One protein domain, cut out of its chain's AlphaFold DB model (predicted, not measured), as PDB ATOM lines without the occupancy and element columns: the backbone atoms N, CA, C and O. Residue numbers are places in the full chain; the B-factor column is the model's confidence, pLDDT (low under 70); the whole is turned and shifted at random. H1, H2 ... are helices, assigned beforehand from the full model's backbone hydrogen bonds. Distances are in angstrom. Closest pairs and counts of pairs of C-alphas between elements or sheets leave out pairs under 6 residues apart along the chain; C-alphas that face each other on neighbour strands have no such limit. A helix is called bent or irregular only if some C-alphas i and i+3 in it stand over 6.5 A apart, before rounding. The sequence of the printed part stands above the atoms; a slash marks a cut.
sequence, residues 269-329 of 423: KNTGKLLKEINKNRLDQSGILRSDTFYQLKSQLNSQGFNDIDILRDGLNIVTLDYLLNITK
ATOM      1  N   LYS A 269     -12.005 -38.747 -35.077       71.00
ATOM      2  CA  LYS A 269     -10.563 -38.939 -34.833       71.00
ATOM      3  C   LYS A 269     -10.212 -39.258 -33.384       71.00
ATOM      4  O   LYS A 269      -9.216 -39.937 -33.141       71.00
ATOM      5  N   ASN A 270     -10.998 -38.786 -32.412       77.50
ATOM      6  CA  ASN A 270     -10.581 -38.779 -31.009       77.50
ATOM      7  C   ASN A 270     -11.535 -39.509 -30.051       77.50
ATOM      8  O   ASN A 270     -11.295 -39.479 -28.844       77.50
ATOM      9  N   THR A 271     -12.542 -40.243 -30.544       78.81
ATOM     10  CA  THR A 271     -13.522 -40.971 -29.708       78.81
ATOM     11  C   THR A 271     -12.892 -41.806 -28.598       78.81
ATOM     12  O   THR A 271     -13.318 -41.714 -27.452       78.81
ATOM     13  N   GLY A 272     -11.845 -42.585 -28.889       79.06
ATOM     14  CA  GLY A 272     -11.187 -43.409 -27.871       79.06
ATOM     15  C   GLY A 272     -10.469 -42.595 -26.787       79.06
ATOM     16  O   GLY A 272     -10.440 -43.007 -25.628       79.06
ATOM     17  N   LYS A 273      -9.909 -41.432 -27.140       81.56
ATOM     18  CA  LYS A 273      -9.279 -40.517 -26.174       81.56
ATOM     19  C   LYS A 273     -10.340 -39.807 -25.336       81.56
ATOM     20  O   LYS A 273     -10.226 -39.804 -24.117       81.56
ATOM     21  N   LEU A 274     -11.396 -39.302 -25.976       83.88
ATOM     22  CA  LEU A 274     -12.526 -38.668 -25.299       83.88
ATOM     23  C   LEU A 274     -13.162 -39.625 -24.281       83.88
ATOM     24  O   LEU A 274     -13.363 -39.260 -23.130       83.88
ATOM     25  N   LEU A 275     -13.396 -40.882 -24.670       81.50
ATOM     26  CA  LEU A 275     -13.947 -41.908 -23.785       81.50
ATOM     27  C   LEU A 275     -13.035 -42.195 -22.578       81.50
ATOM     28  O   LEU A 275     -13.525 -42.384 -21.466       81.50
ATOM     29  N   LYS A 276     -11.710 -42.218 -22.775       82.25
ATOM     30  CA  LYS A 276     -10.740 -42.388 -21.679       82.25
ATOM     31  C   LYS A 276     -10.778 -41.219 -20.703       82.25
ATOM     32  O   LYS A 276     -10.815 -41.459 -19.502       82.25
ATOM     33  N   GLU A 277     -10.817 -39.989 -21.203       80.38
ATOM     34  CA  GLU A 277     -10.872 -38.796 -20.354       80.38
ATOM     35  C   GLU A 277     -12.208 -38.682 -19.615       80.38
ATOM     36  O   GLU A 277     -12.222 -38.393 -18.421       80.38
ATOM     37  N   ILE A 278     -13.331 -39.011 -20.261       79.56
ATOM     38  CA  ILE A 278     -14.638 -39.101 -19.591       79.56
ATOM     39  C   ILE A 278     -14.597 -40.153 -18.473       79.56
ATOM     40  O   ILE A 278     -15.034 -39.883 -17.356       79.56
ATOM     41  N   ASN A 279     -14.041 -41.339 -18.743       76.31
ATOM     42  CA  ASN A 279     -13.931 -42.401 -17.741       76.31
ATOM     43  C   ASN A 279     -13.003 -42.027 -16.584       76.31
ATOM     44  O   ASN A 279     -13.326 -42.327 -15.439       76.31
ATOM     45  N   LYS A 280     -11.881 -41.362 -16.865       77.12
ATOM     46  CA  LYS A 280     -10.958 -40.861 -15.846       77.12
ATOM     47  C   LYS A 280     -11.653 -39.852 -14.934       77.12
ATOM     48  O   LYS A 280     -11.677 -40.043 -13.727       77.12
ATOM     49  N   ASN A 281     -12.324 -38.856 -15.512       72.12
ATOM     50  CA  ASN A 281     -13.077 -37.869 -14.739       72.12
ATOM     51  C   ASN A 281     -14.220 -38.499 -13.929       72.12
ATOM     52  O   ASN A 281     -14.471 -38.075 -12.806       72.12
ATOM     53  N   ARG A 282     -14.870 -39.550 -14.447       70.81
ATOM     54  CA  ARG A 282     -15.885 -40.322 -13.711       70.81
ATOM     55  C   ARG A 282     -15.314 -41.087 -12.510       70.81
ATOM     56  O   ARG A 282     -16.051 -41.362 -11.572       70.81
ATOM     57  N   LEU A 283     -14.050 -41.506 -12.566       63.25
ATOM     58  CA  LEU A 283     -13.377 -42.216 -11.472       63.25
ATOM     59  C   LEU A 283     -12.802 -41.242 -10.433       63.25
ATOM     60  O   LEU A 283     -12.862 -41.529  -9.242       63.25
ATOM     61  N   ASP A 284     -12.283 -40.100 -10.890       64.81
ATOM     62  CA  ASP A 284     -11.657 -39.075 -10.048       64.81
ATOM     63  C   ASP A 284     -12.698 -38.220  -9.301       64.81
ATOM     64  O   ASP A 284     -12.462 -37.780  -8.175       64.81
ATOM     65  N   GLN A 285     -13.872 -37.998  -9.900       60.62
ATOM     66  CA  GLN A 285     -15.010 -37.366  -9.240       60.62
ATOM     67  C   GLN A 285     -15.889 -38.466  -8.647       60.62
ATOM     68  O   GLN A 285     -16.541 -39.213  -9.367       60.62
ATOM     69  N   SER A 286     -15.914 -38.573  -7.322       53.59
ATOM     70  CA  SER A 286     -16.691 -39.539  -6.533       53.59
ATOM     71  C   SER A 286     -18.216 -39.314  -6.596       53.59
ATOM     72  O   SER A 286     -18.916 -39.345  -5.587       53.59
ATOM     73  N   GLY A 287     -18.764 -39.079  -7.788       55.28
ATOM     74  CA  GLY A 287     -20.171 -38.809  -8.013       55.28
ATOM     75  C   GLY A 287     -20.525 -38.829  -9.494       55.28
ATOM     76  O   GLY A 287     -19.759 -38.402 -10.350       55.28
ATOM     77  N   ILE A 288     -21.718 -39.349  -9.770       57.22
ATOM     78  CA  ILE A 288     -22.400 -39.362 -11.069       57.22
ATOM     79  C   ILE A 288     -22.152 -38.034 -11.800       57.22
ATOM     80  O   ILE A 288     -22.448 -36.978 -11.244       57.22
ATOM     81  N   LEU A 289     -21.641 -38.083 -13.036       60.84
ATOM     82  CA  LEU A 289     -21.562 -36.916 -13.919       60.84
ATOM     83  C   LEU A 289     -22.974 -36.330 -14.065       60.84
ATOM     84  O   LEU A 289     -23.840 -36.939 -14.694       60.84
ATOM     85  N   ARG A 290     -23.229 -35.184 -13.432       62.78
ATOM     86  CA  ARG A 290     -24.515 -34.485 -13.489       62.78
ATOM     87  C   ARG A 290     -24.460 -33.399 -14.568       62.78
ATOM     88  O   ARG A 290     -23.392 -32.945 -14.971       62.78
ATOM     89  N   SER A 291     -25.621 -32.980 -15.068       62.19
ATOM     90  CA  SER A 291     -25.712 -31.982 -16.145       62.19
ATOM     91  C   SER A 291     -25.088 -30.628 -15.779       62.19
ATOM     92  O   SER A 291     -24.605 -29.916 -16.653       62.19
ATOM     93  N   ASP A 292     -25.074 -30.281 -14.493       63.44
ATOM     94  CA  ASP A 292     -24.489 -29.062 -13.926       63.44
ATOM     95  C   ASP A 292     -22.949 -29.085 -13.870       63.44
ATOM     96  O   ASP A 292     -22.329 -28.021 -13.870       63.44
ATOM     97  N   THR A 293     -22.309 -30.259 -13.922       68.06
ATOM     98  CA  THR A 293     -20.839 -30.386 -13.979       68.06
ATOM     99  C   THR A 293     -20.290 -30.506 -15.404       68.06
ATOM    100  O   THR A 293     -19.074 -30.472 -15.608       68.06
ATOM    101  N   PHE A 294     -21.161 -30.555 -16.421       74.94
ATOM    102  CA  PHE A 294     -20.756 -30.673 -17.826       74.94
ATOM    103  C   PHE A 294     -19.828 -29.539 -18.276       74.94
ATOM    104  O   PHE A 294     -18.859 -29.785 -18.988       74.94
ATOM    105  N   TYR A 295     -20.065 -28.302 -17.831       78.50
ATOM    106  CA  TYR A 295     -19.202 -27.168 -18.179       78.50
ATOM    107  C   TYR A 295     -17.783 -27.301 -17.613       78.50
ATOM    108  O   TYR A 295     -16.827 -26.865 -18.253       78.50
ATOM    109  N   GLN A 296     -17.630 -27.937 -16.447       77.06
ATOM    110  CA  GLN A 296     -16.321 -28.197 -15.847       77.06
ATOM    111  C   GLN A 296     -15.574 -29.272 -16.638       77.06
ATOM    112  O   GLN A 296     -14.426 -29.057 -17.020       77.06
ATOM    113  N   LEU A 297     -16.261 -30.369 -16.978       77.69
ATOM    114  CA  LEU A 297     -15.721 -31.417 -17.845       77.69
ATOM    115  C   LEU A 297     -15.339 -30.855 -19.223       77.69
ATOM    116  O   LEU A 297     -14.245 -31.115 -19.714       77.69
ATOM    117  N   LYS A 298     -16.199 -30.026 -19.824       83.50
ATOM    118  CA  LYS A 298     -15.925 -29.337 -21.090       83.50
ATOM    119  C   LYS A 298     -14.674 -28.467 -20.986       83.50
ATOM    120  O   LYS A 298     -13.803 -28.552 -21.842       83.50
ATOM    121  N   SER A 299     -14.543 -27.667 -19.927       82.56
ATOM    122  CA  SER A 299     -13.356 -26.829 -19.718       82.56
ATOM    123  C   SER A 299     -12.075 -27.656 -19.567       82.56
ATOM    124  O   SER A 299     -11.024 -27.251 -20.064       82.56
ATOM    125  N   GLN A 300     -12.147 -28.811 -18.904       80.81
ATOM    126  CA  GLN A 300     -11.015 -29.730 -18.756       80.81
ATOM    127  C   GLN A 300     -10.643 -30.391 -20.087       80.81
ATOM    128  O   GLN A 300      -9.471 -30.380 -20.459       80.81
ATOM    129  N   LEU A 301     -11.620 -30.887 -20.846       84.06
ATOM    130  CA  LEU A 301     -11.396 -31.447 -22.180       84.06
ATOM    131  C   LEU A 301     -10.797 -30.398 -23.131       84.06
ATOM    132  O   LEU A 301      -9.837 -30.690 -23.844       84.06
ATOM    133  N   ASN A 302     -11.271 -29.152 -23.064       86.31
ATOM    134  CA  ASN A 302     -10.703 -28.047 -23.835       86.31
ATOM    135  C   ASN A 302      -9.239 -27.775 -23.453       86.31
ATOM    136  O   ASN A 302      -8.400 -27.577 -24.331       86.31
ATOM    137  N   SER A 303      -8.889 -27.854 -22.163       83.94
ATOM    138  CA  SER A 303      -7.492 -27.733 -21.710       83.94
ATOM    139  C   SER A 303      -6.585 -28.881 -22.178       83.94
ATOM    140  O   SER A 303      -5.370 -28.716 -22.262       83.94
ATOM    141  N   GLN A 304      -7.170 -30.028 -22.531       81.69
ATOM    142  CA  GLN A 304      -6.479 -31.192 -23.090       81.69
ATOM    143  C   GLN A 304      -6.440 -31.185 -24.629       81.69
ATOM    144  O   GLN A 304      -5.972 -32.148 -25.239       81.69
ATOM    145  N   GLY A 305      -6.907 -30.103 -25.262       83.00
ATOM    146  CA  GLY A 305      -6.842 -29.902 -26.709       83.00
ATOM    147  C   GLY A 305      -8.040 -30.437 -27.495       83.00
ATOM    148  O   GLY A 305      -7.937 -30.568 -28.712       83.00
ATOM    149  N   PHE A 306      -9.161 -30.755 -26.839       84.94
ATOM    150  CA  PHE A 306     -10.416 -31.035 -27.537       84.94
ATOM    151  C   PHE A 306     -11.143 -29.733 -27.858       84.94
ATOM    152  O   PHE A 306     -11.354 -28.909 -26.976       84.94
ATOM    153  N   ASN A 307     -11.583 -29.555 -29.101       85.94
ATOM    154  CA  ASN A 307     -12.450 -28.433 -29.440       85.94
ATOM    155  C   ASN A 307     -13.922 -28.805 -29.224       85.94
ATOM    156  O   ASN A 307     -14.296 -29.978 -29.252       85.94
ATOM    157  N   ASP A 308     -14.791 -27.802 -29.093       83.44
ATOM    158  CA  ASP A 308     -16.236 -27.998 -28.905       83.44
ATOM    159  C   ASP A 308     -16.865 -28.913 -29.976       83.44
ATOM    160  O   ASP A 308     -17.729 -29.735 -29.672       83.44
ATOM    161  N   ILE A 309     -16.397 -28.798 -31.224       82.19
ATOM    162  CA  ILE A 309     -16.829 -29.634 -32.353       82.19
ATOM    163  C   ILE A 309     -16.414 -31.095 -32.151       82.19
ATOM    164  O   ILE A 309     -17.216 -31.991 -32.408       82.19
ATOM    165  N   ASP A 310     -15.198 -31.347 -31.657       81.38
ATOM    166  CA  ASP A 310     -14.716 -32.704 -31.382       81.38
ATOM    167  C   ASP A 310     -15.517 -33.348 -30.251       81.38
ATOM    168  O   ASP A 310     -15.925 -34.500 -30.369       81.38
ATOM    169  N   ILE A 311     -15.796 -32.591 -29.183       85.12
ATOM    170  CA  ILE A 311     -16.601 -33.064 -28.048       85.12
ATOM    171  C   ILE A 311     -18.009 -33.446 -28.516       85.12
ATOM    172  O   ILE A 311     -18.520 -34.495 -28.125       85.12
ATOM    173  N   LEU A 312     -18.631 -32.627 -29.368       84.25
ATOM    174  CA  LEU A 312     -19.978 -32.882 -29.873       84.25
ATOM    175  C   LEU A 312     -20.014 -34.063 -30.854       84.25
ATOM    176  O   LEU A 312     -20.803 -34.987 -30.658       84.25
ATOM    177  N   ARG A 313     -19.149 -34.069 -31.878       85.25
ATOM    178  CA  ARG A 313     -19.071 -35.138 -32.891       85.25
ATOM    179  C   ARG A 313     -18.730 -36.483 -32.255       85.25
ATOM    180  O   ARG A 313     -19.461 -37.459 -32.429       85.25
ATOM    181  N   ASP A 314     -17.631 -36.538 -31.505       83.31
ATOM    182  CA  ASP A 314     -17.139 -37.792 -30.939       83.31
ATOM    183  C   ASP A 314     -18.009 -38.235 -29.751       83.31
ATOM    184  O   ASP A 314     -18.174 -39.436 -29.541       83.31
ATOM    185  N   GLY A 315     -18.623 -37.298 -29.019       83.38
ATOM    186  CA  GLY A 315     -19.606 -37.584 -27.972       83.38
ATOM    187  C   GLY A 315     -20.893 -38.209 -28.516       83.38
ATOM    188  O   GLY A 315     -21.342 -39.228 -27.992       83.38
ATOM    189  N   LEU A 316     -21.453 -37.673 -29.607       83.94
ATOM    190  CA  LEU A 316     -22.603 -38.278 -30.296       83.94
ATOM    191  C   LEU A 316     -22.290 -39.693 -30.790       83.94
ATOM    192  O   LEU A 316     -23.134 -40.586 -30.690       83.94
ATOM    193  N   ASN A 317     -21.069 -39.919 -31.276       82.12
ATOM    194  CA  ASN A 317     -20.635 -41.248 -31.683       82.12
ATOM    195  C   ASN A 317     -20.603 -42.232 -30.497       82.12
ATOM    196  O   ASN A 317     -21.093 -43.353 -30.617       82.12
ATOM    197  N   ILE A 318     -20.108 -41.806 -29.327       83.06
ATOM    198  CA  ILE A 318     -20.135 -42.621 -28.096       83.06
ATOM    199  C   ILE A 318     -21.576 -42.984 -27.713       83.06
ATOM    200  O   ILE A 318     -21.855 -44.151 -27.447       83.06
ATOM    201  N   VAL A 319     -22.493 -42.012 -27.722       82.88
ATOM    202  CA  VAL A 319     -23.915 -42.239 -27.401       82.88
ATOM    203  C   VAL A 319     -24.555 -43.220 -28.384       82.88
ATOM    204  O   VAL A 319     -25.295 -44.113 -27.981       82.88
ATOM    205  N   THR A 320     -24.241 -43.089 -29.672       81.81
ATOM    206  CA  THR A 320     -24.763 -43.981 -30.716       81.81
ATOM    207  C   THR A 320     -24.268 -45.413 -30.520       81.81
ATOM    208  O   THR A 320     -25.056 -46.354 -30.604       81.81
ATOM    209  N   LEU A 321     -22.981 -45.593 -30.209       80.69
ATOM    210  CA  LEU A 321     -22.408 -46.907 -29.912       80.69
ATOM    211  C   LEU A 321     -23.034 -47.538 -28.665       80.69
ATOM    212  O   LEU A 321     -23.366 -48.722 -28.693       80.69
ATOM    213  N   ASP A 322     -23.240 -46.766 -27.596       80.44
ATOM    214  CA  ASP A 322     -23.919 -47.248 -26.388       80.44
ATOM    215  C   ASP A 322     -25.361 -47.684 -26.686       80.44
ATOM    216  O   ASP A 322     -25.792 -48.767 -26.287       80.44
ATOM    217  N   TYR A 323     -26.091 -46.892 -27.475       79.06
ATOM    218  CA  TYR A 323     -27.444 -47.230 -27.903       79.06
ATOM    219  C   TYR A 323     -27.489 -48.535 -28.712       79.06
ATOM    220  O   TYR A 323     -28.299 -49.415 -28.415       79.06
ATOM    221  N   LEU A 324     -26.584 -48.705 -29.683       75.12
ATOM    222  CA  LEU A 324     -26.482 -49.935 -30.473       75.12
ATOM    223  C   LEU A 324     -26.137 -51.150 -29.604       75.12
ATOM    224  O   LEU A 324     -26.765 -52.194 -29.756       75.12
ATOM    225  N   LEU A 325     -25.203 -51.016 -28.656       76.81
ATOM    226  CA  LEU A 325     -24.866 -52.082 -27.702       76.81
ATOM    227  C   LEU A 325     -26.050 -52.458 -26.802       76.81
ATOM    228  O   LEU A 325     -26.232 -53.622 -26.448       76.81
ATOM    229  N   ASN A 326     -26.867 -51.484 -26.412       74.25
ATOM    230  CA  ASN A 326     -28.062 -51.743 -25.618       74.25
ATOM    231  C   ASN A 326     -29.167 -52.418 -26.440       74.25
ATOM    232  O   ASN A 326     -29.890 -53.250 -25.895       74.25
ATOM    233  N   ILE A 327     -29.276 -52.120 -27.737       70.12
ATOM    234  CA  ILE A 327     -30.158 -52.857 -28.648       70.12
ATOM    235  C   ILE A 327     -29.676 -54.297 -28.810       70.12
ATOM    236  O   ILE A 327     -30.475 -55.213 -28.640       70.12
ATOM    237  N   THR A 328     -28.388 -54.528 -29.085       64.62
ATOM    238  CA  THR A 328     -27.874 -55.891 -29.307       64.62
ATOM    239  C   THR A 328     -28.013 -56.785 -28.078       64.62
ATOM    240  O   THR A 328     -28.261 -57.975 -28.230       64.62
ATOM    241  N   LYS A 329     -27.946 -56.223 -26.864       65.12
ATOM    242  CA  LYS A 329     -28.257 -56.939 -25.613       65.12
ATOM    243  C   LYS A 329     -29.731 -57.330 -25.461       65.12
ATOM    244  O   LYS A 329     -30.030 -58.232 -24.689       65.12
TER     245      LYS A 329
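What this domain is: This is residues 269 to 329 of the 423 residues of an uncharacterized protein of Methanohalophilus euhalobius (UniProt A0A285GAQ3). What shape do these atoms make? Three helices set steeply to one another meet in a small body that holds residues 271 to 282 of H1, residues 297 to 303 of H2 and residues 308 to 318 of H3, and residues 319 to 329 of H3 stick out of it as a straight arm. Residues 283 to 288, and residues 290 to 296, of which 291 to 296 belong to H2, stick out as well, round the turn from H1 to H2. What is it built of? The printed part has 61 residues with three named helices, in the order H1, H2, H3, and no named strand; the class is all helix. How large is it? It is compact, with a radius of gyration of the C-alphas of 12.1 A, and spans 35 by 28 by 18 A, the arm making much of the length.

How they stand to each other: How do the first two helices stand? H1, residues 271 to 284, and H2, residues 291 to 303, touch, H2 with residues 297 to 301 alone; the closest C-alphas, of Glu 277 and Leu 301, are 7.6 A apart. They run opposite ways at a steep tilt of 60 degrees. Where does the third helix come in? H3, residues 308 to 329, touches H1 about perpendicular, at 85 degrees, with residues 311 to 318 of H3 and 271 to 275 of H1 alone; the closest C-alphas, of Thr 271 and Asp 314, are 5.0 A apart. H2 and H3 only just touch, with 3 pairs of C-alphas within 8 A, the closest those of Asn 302 and Asp 308 at 7.5 A; they run opposite ways at a steep tilt of 57 degrees. The packing is mostly crossed, that is, of these 3 touching pairs 0 are at a shallow tilt. Do the backbones hold the helix pattern? In H1 and H3 every O i to N i+4 pair is within hydrogen-bond range; in H2 it is 7 of 9.

Where its parts are: Where does the first helix begin? C-alpha 271 stands at (-13.522, -40.971, -29.708), and H1 is 19.8 A long from first to last C-alpha. Is H2 even along its length? It is 19.5 A long and irregular: C-alphas 292 and 295 are 7.0 A apart. Where does the last helix end? H3, 31.5 A long, begins with C-alpha 308 at (-16.236, -27.998, -28.905) and ends with C-alpha 329 at (-28.257, -56.939, -25.613).

The domain as a whole: How far does it reach? The two C-alphas farthest apart, of Ser 303 and Lys 329, are 36.0 A apart; without the stretches that stand free, the body has 37 residues and spans 19 by 17 by 15 A. Are there cuts or long links? The printed part has no cut; the link from H1 to H2 is short and that from H2 to H3 is tight. Where is the confidence low? The mean pLDDT of the printed part is 76.3, and residues 283 to 293 and 328 to 329 are under 70.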